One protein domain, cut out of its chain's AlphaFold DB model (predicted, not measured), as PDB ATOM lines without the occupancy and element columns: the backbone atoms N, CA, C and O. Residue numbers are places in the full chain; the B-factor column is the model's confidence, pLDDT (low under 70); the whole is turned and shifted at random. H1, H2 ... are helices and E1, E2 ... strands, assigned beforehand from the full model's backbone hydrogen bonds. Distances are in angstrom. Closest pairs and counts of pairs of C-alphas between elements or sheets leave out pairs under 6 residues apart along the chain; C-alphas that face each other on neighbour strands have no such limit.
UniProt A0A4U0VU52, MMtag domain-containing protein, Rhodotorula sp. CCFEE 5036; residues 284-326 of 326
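Overview. This is residues 284 to 326 of the 326 residues of the protein "MMtag domain-containing protein" of Rhodotorula sp. CCFEE 5036 (UniProt A0A4U0VU52). A two-strand hairpin, E1 and E2, makes the middle of a small flat model, and one helix, H1, folds back after it and packs mainly on E1. A curved lead-in, residues 284 to 293, comes before the hairpin, and a loop, residues 299 to 307, joins its strands. The printed part has 43 residues with two named strands and one named helix, in the order E1, E2, H1; the sheet has the order E1 - E2 and is antiparallel. The class is mixed, helices and strands, though under half of the residues are in named elements. The whole is only just compact, close to loose, with a radius of gyration of the C-alphas of 11.0 A, and its C-alphas span 30 by 22 by 10 A.

Arrangement. Strand E1, residues 294 to 298, and strand E2, residues 308 to 312, are antiparallel neighbours and form a hairpin, with 146 degrees between their N-to-C directions. The C-alphas of Val 297 and Tyr 309, which face each other, are 4.5 A apart. Within hydrogen-bond range across the pair are, for instance, N 296 and O 310 at 2.8 A and N 298 and O 308 at 2.7 A. Helix H1, residues 315 to 324, follows E2 through a tight link of 2 residues. Between E1 and H1 there are 5 pairs of C-alphas within 8 A, and the closest C-alphas are those of Cys 296 and Cys 315, 5.3 A apart. Between E2 and H1 there is 1 such pair, the C-alphas of Ala 312 and Val 318, 7.6 A apart. In H1 every O i to N i+4 pair is within hydrogen-bond range.

Along the chain. The printed part begins at Ala 284, and its first named element, E1, starts at C-alpha 294 at (112.536, 135.540, 92.233) and measures 12.6 A from first to last C-alpha. E2 starts at C-alpha 308 at (123.214, 132.594, 100.161) and measures 13.1 A. H1 measures 14.3 A and ends at C-alpha 324 at (114.012, 142.640, 111.866).

Size, cuts and confidence. The two C-alphas farthest apart in the domain are those of Arg 291 and His 326, 30.6 A, and the first and last printed C-alphas are 24.3 A apart. His 326 is the chain's last residue. The printed part has no cut. The link from E1 to E2 is short, with 9 residues, and no link between named elements is long. The mean pLDDT of the printed part is 81.3, and the model's confidence is under 70 at residues 301 to 307 and 325 to 326.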
ATOM      1  N   ALA A 284     124.456 128.704  93.794       79.00
ATOM      2  CA  ALA A 284     123.871 130.025  93.585       79.00
ATOM      3  C   ALA A 284     123.353 130.246  92.158       79.00
ATOM      4  O   ALA A 284     122.520 131.124  91.956       79.00
ATOM      5  N   ASP A 285     123.747 129.419  91.195       85.56
ATOM      6  CA  ASP A 285     123.297 129.523  89.806       85.56
ATOM      7  C   ASP A 285     122.009 128.727  89.535       85.56
ATOM      8  O   ASP A 285     121.442 128.819  88.446       85.56
ATOM      9  N   CYS A 286     121.501 127.964  90.512       88.56
ATOM     10  CA  CYS A 286     120.288 127.176  90.309       88.56
ATOM     11  C   CYS A 286     119.039 128.054  90.137       88.56
ATOM     12  O   CYS A 286     118.862 129.027  90.888       88.56
ATOM     13  N   PRO A 287     118.138 127.698  89.204       89.81
ATOM     14  CA  PRO A 287     116.865 128.384  89.037       89.81
ATOM     15  C   PRO A 287     115.919 128.106  90.213       89.81
ATOM     16  O   PRO A 287     116.024 127.094  90.910       89.81
ATOM     17  N   CYS A 288     114.963 129.009  90.430       90.44
ATOM     18  CA  CYS A 288     113.936 128.816  91.446       90.44
ATOM     19  C   CYS A 288     112.902 127.757  91.011       90.44
ATOM     20  O   CYS A 288     112.504 127.750  89.845       90.44
ATOM     21  N   PRO A 289     112.411 126.892  91.928       89.94
ATOM     22  CA  PRO A 289     111.470 125.814  91.584       89.94
ATOM     23  C   PRO A 289     110.143 126.321  91.008       89.94
ATOM     24  O   PRO A 289     109.508 125.678  90.173       89.94
ATOM     25  N   SER A 290     109.703 127.485  91.483       89.12
ATOM     26  CA  SER A 290     108.494 128.164  91.035       89.12
ATOM     27  C   SER A 290     108.867 129.271  90.060       89.12
ATOM     28  O   SER A 290     109.703 130.117  90.363       89.12
ATOM     29  N   ARG A 291     108.177 129.330  88.915       87.31
ATOM     30  CA  ARG A 291     108.332 130.434  87.949       87.31
ATOM     31  C   ARG A 291     107.892 131.795  88.493       87.31
ATOM     32  O   ARG A 291     108.175 132.810  87.869       87.31
ATOM     33  N   MET A 292     107.129 131.803  89.584       90.31
ATOM     34  CA  MET A 292     106.620 133.021  90.217       90.31
ATOM     35  C   MET A 292     107.581 133.577  91.267       90.31
ATOM     36  O   MET A 292     107.327 134.663  91.784       90.31
ATOM     37  N   ASP A 293     108.621 132.822  91.615       92.25
ATOM     38  CA  ASP A 293     109.558 133.191  92.662       92.25
ATOM     39  C   ASP A 293     110.810 133.789  92.017       92.25
ATOM     40  O   ASP A 293     111.344 133.265  91.036       92.25
ATOM     41  N   GLU A 294     111.279 134.892  92.584       89.81
ATOM     42  CA  GLU A 294     112.536 135.540  92.233       89.81
ATOM     43  C   GLU A 294     113.650 135.097  93.195       89.81
ATOM     44  O   GLU A 294     113.407 134.732  94.349       89.81
ATOM     45  N   LYS A 295     114.894 135.087  92.699       89.25
ATOM     46  CA  LYS A 295     116.077 134.735  93.488       89.25
ATOM     47  C   LYS A 295     116.492 135.942  94.330       89.25
ATOM     48  O   LYS A 295     117.047 136.904  93.805       89.25
ATOM     49  N   CYS A 296     116.256 135.865  95.632       89.62
ATOM     50  CA  CYS A 296     116.643 136.888  96.594       89.62
ATOM     51  C   CYS A 296     118.002 136.541  97.195       89.62
ATOM     52  O   CYS A 296     118.139 135.520  97.869       89.62
ATOM     53  N   VAL A 297     119.002 137.382  96.943       85.31
ATOM     54  CA  VAL A 297     120.361 137.212  97.466       85.31
ATOM     55  C   VAL A 297     120.426 137.750  98.897       85.31
ATOM     56  O   VAL A 297     119.998 138.871  99.168       85.31
ATOM     57  N   ILE A 298     120.943 136.934  99.807       84.25
ATOM     58  CA  ILE A 298     121.138 137.224 101.224       84.25
ATOM     59  C   ILE A 298     122.612 137.609 101.395       84.25
ATOM     60  O   ILE A 298     123.477 136.747 101.243       84.25
ATOM     61  N   PRO A 299     122.927 138.883 101.686       74.00
ATOM     62  CA  PRO A 299     124.303 139.284 101.935       74.00
ATOM     63  C   PRO A 299     124.821 138.637 103.224       74.00
ATOM     64  O   PRO A 299     124.242 138.819 104.297       74.00
ATOM     65  N   ASP A 300     125.936 137.916 103.130       70.62
ATOM     66  CA  ASP A 300     126.633 137.406 104.307       70.62
ATOM     67  C   ASP A 300     127.305 138.547 105.080       70.62
ATOM     68  O   ASP A 300     127.916 139.447 104.497       70.62
ATOM     69  N   ALA A 301     127.303 138.462 106.413       64.19
ATOM     70  CA  ALA A 301     127.946 139.446 107.292       64.19
ATOM     71  C   ALA A 301     129.468 139.600 107.065       64.19
ATOM     72  O   ALA A 301     130.076 140.545 107.562       64.19
ATOM     73  N   THR A 302     130.093 138.668 106.338       63.97
ATOM     74  CA  THR A 302     131.546 138.618 106.109       63.97
ATOM     75  C   THR A 302     131.971 138.997 104.687       63.97
ATOM     76  O   THR A 302     133.170 139.125 104.447       63.97
ATOM     77  N   GLY A 303     131.031 139.204 103.751       58.56
ATOM     78  CA  GLY A 303     131.333 139.625 102.373       58.56
ATOM     79  C   GLY A 303     132.231 138.661 101.584       58.56
ATOM     80  O   GLY A 303     132.920 139.085 100.659       58.56
ATOM     81  N   SER A 304     132.266 137.378 101.959       56.00
ATOM     82  CA  SER A 304     133.186 136.372 101.405       56.00
ATOM     83  C   SER A 304     132.757 135.792 100.048       56.00
ATOM     84  O   SER A 304     133.454 134.935  99.505       56.00
ATOM     85  N   GLY A 305     131.666 136.295  99.459       53.06
ATOM     86  CA  GLY A 305     131.276 136.020  98.072       53.06
ATOM     87  C   GLY A 305     130.616 134.662  97.834       53.06
ATOM     88  O   GLY A 305     130.555 134.214  96.691       53.06
ATOM     89  N   ALA A 306     130.124 134.002  98.884       57.47
ATOM     90  CA  ALA A 306     129.257 132.832  98.779       57.47
ATOM     91  C   ALA A 306     127.815 133.227  99.118       57.47
ATOM     92  O   ALA A 306     127.223 132.674 100.038       57.47
ATOM     93  N   ASP A 307     127.275 134.211  98.397       67.25
ATOM     94  CA  ASP A 307     125.989 134.803  98.744       67.25
ATOM     95  C   ASP A 307     124.891 133.724  98.794       67.25
ATOM     96  O   ASP A 307     124.532 133.104  97.784       67.25
ATOM     97  N   ALA A 308     124.361 133.470  99.993       78.50
ATOM     98  CA  ALA A 308     123.214 132.594 100.161       78.50
ATOM     99  C   ALA A 308     122.021 133.183  99.396       78.50
ATOM    100  O   ALA A 308     121.869 134.398  99.292       78.50
ATOM    101  N   TYR A 309     121.144 132.345  98.849       84.88
ATOM    102  CA  TYR A 309     119.945 132.826  98.166       84.88
ATOM    103  C   TYR A 309     118.704 132.087  98.641       84.88
ATOM    104  O   TYR A 309     118.754 130.921  99.032       84.88
ATOM    105  N   VAL A 310     117.569 132.773  98.562       89.56
ATOM    106  CA  VAL A 310     116.245 132.215  98.825       89.56
ATOM    107  C   VAL A 310     115.331 132.564  97.662       89.56
ATOM    108  O   VAL A 310     115.332 133.687  97.169       89.56
ATOM    109  N   CYS A 311     114.540 131.592  97.220       92.00
ATOM    110  CA  CYS A 311     113.484 131.820  96.243       92.00
ATOM    111  C   CYS A 311     112.224 132.285  96.968       92.00
ATOM    112  O   CYS A 311     111.687 131.559  97.806       92.00
ATOM    113  N   ALA A 312     111.768 133.498  96.670       92.94
ATOM    114  CA  ALA A 312     110.559 134.060  97.257       92.94
ATOM    115  C   ALA A 312     109.783 134.866  96.214       92.94
ATOM    116  O   ALA A 312     110.338 135.331  95.228       92.94
ATOM    117  N   ARG A 313     108.484 135.078  96.445       93.38
ATOM    118  CA  ARG A 313     107.652 135.921  95.565       93.38
ATOM    119  C   ARG A 313     107.912 137.421  95.690       93.38
ATOM    120  O   ARG A 313     107.327 138.192  94.939       93.38
ATOM    121  N   ASP A 314     108.658 137.822  96.711       92.12
ATOM    122  CA  ASP A 314     108.854 139.221  97.069       92.12
ATOM    123  C   ASP A 314     110.135 139.359  97.896       92.12
ATOM    124  O   ASP A 314     110.141 139.096  99.107       92.12
ATOM    125  N   CYS A 315     111.225 139.763  97.244       90.69
ATOM    126  CA  CYS A 315     112.498 139.960  97.926       90.69
ATOM    127  C   CYS A 315     112.455 141.084  98.965       90.69
ATOM    128  O   CYS A 315     113.198 141.020  99.942       90.69
ATOM    129  N   ALA A 316     111.553 142.068  98.845       90.44
ATOM    130  CA  ALA A 316     111.459 143.148  99.828       90.44
ATOM    131  C   ALA A 316     111.033 142.622 101.205       90.44
ATOM    132  O   ALA A 316     111.538 143.084 102.230       90.44
ATOM    133  N   LYS A 317     110.153 141.613 101.247       91.31
ATOM    134  CA  LYS A 317     109.769 140.944 102.502       91.31
ATOM    135  C   LYS A 317     110.910 140.148 103.113       91.31
ATOM    136  O   LYS A 317     111.040 140.140 104.333       91.31
ATOM    137  N   VAL A 318     111.722 139.498 102.282       89.38
ATOM    138  CA  VAL A 318     112.893 138.743 102.746       89.38
ATOM    139  C   VAL A 318     113.902 139.701 103.375       89.38
ATOM    140  O   VAL A 318     114.282 139.508 104.526       89.38
ATOM    141  N   THR A 319     114.241 140.793 102.689       86.94
ATOM    142  CA  THR A 319     115.157 141.818 103.208       86.94
ATOM    143  C   THR A 319     114.616 142.480 104.479       86.94
ATOM    144  O   THR A 319     115.349 142.650 105.451       86.94
ATOM    145  N   ALA A 320     113.319 142.809 104.524       87.62
ATOM    146  CA  ALA A 320     112.692 143.371 105.721       87.62
ATOM    147  C   ALA A 320     112.734 142.400 106.913       87.62
ATOM    148  O   ALA A 320     113.023 142.821 108.032       87.62
ATOM    149  N   ALA A 321     112.485 141.106 106.680       85.94
ATOM    150  CA  ALA A 321     112.593 140.084 107.714       85.94
ATOM    151  C   ALA A 321     114.033 139.955 108.224       85.94
ATOM    152  O   ALA A 321     114.234 139.904 109.431       85.94
ATOM    153  N   MET A 322     115.032 139.981 107.336       82.00
ATOM    154  CA  MET A 322     116.443 139.936 107.733       82.00
ATOM    155  C   MET A 322     116.830 141.090 108.664       82.00
ATOM    156  O   MET A 322     117.485 140.863 109.677       82.00
ATOM    157  N   HIS A 323     116.394 142.315 108.361       81.00
ATOM    158  CA  HIS A 323     116.669 143.477 109.210       81.00
ATOM    159  C   HIS A 323     115.900 143.469 110.536       81.00
ATOM    160  O   HIS A 323     116.329 144.125 111.474       81.00
ATOM    161  N   ALA A 324     114.785 142.741 110.631       80.25
ATOM    162  CA  ALA A 324     114.012 142.640 111.866       80.25
ATOM    163  C   ALA A 324     114.660 141.725 112.924       80.25
ATOM    164  O   ALA A 324     114.279 141.793 114.091       80.25
ATOM    165  N   PHE A 325     115.604 140.862 112.528       66.31
ATOM    166  CA  PHE A 325     116.315 139.945 113.430       66.31
ATOM    167  C   PHE A 325     117.667 140.483 113.934       66.31
ATOM    168  O   PHE A 325     118.328 139.791 114.712       66.31
ATOM    169  N   HIS A 326     118.067 141.685 113.512       56.72
ATOM    170  CA  HIS A 326     119.284 142.380 113.946       56.72
ATOM    171  C   HIS A 326     118.966 143.496 114.943       56.72
ATOM    172  O   HIS A 326     119.774 143.667 115.884       56.72
TER     173      HIS A 326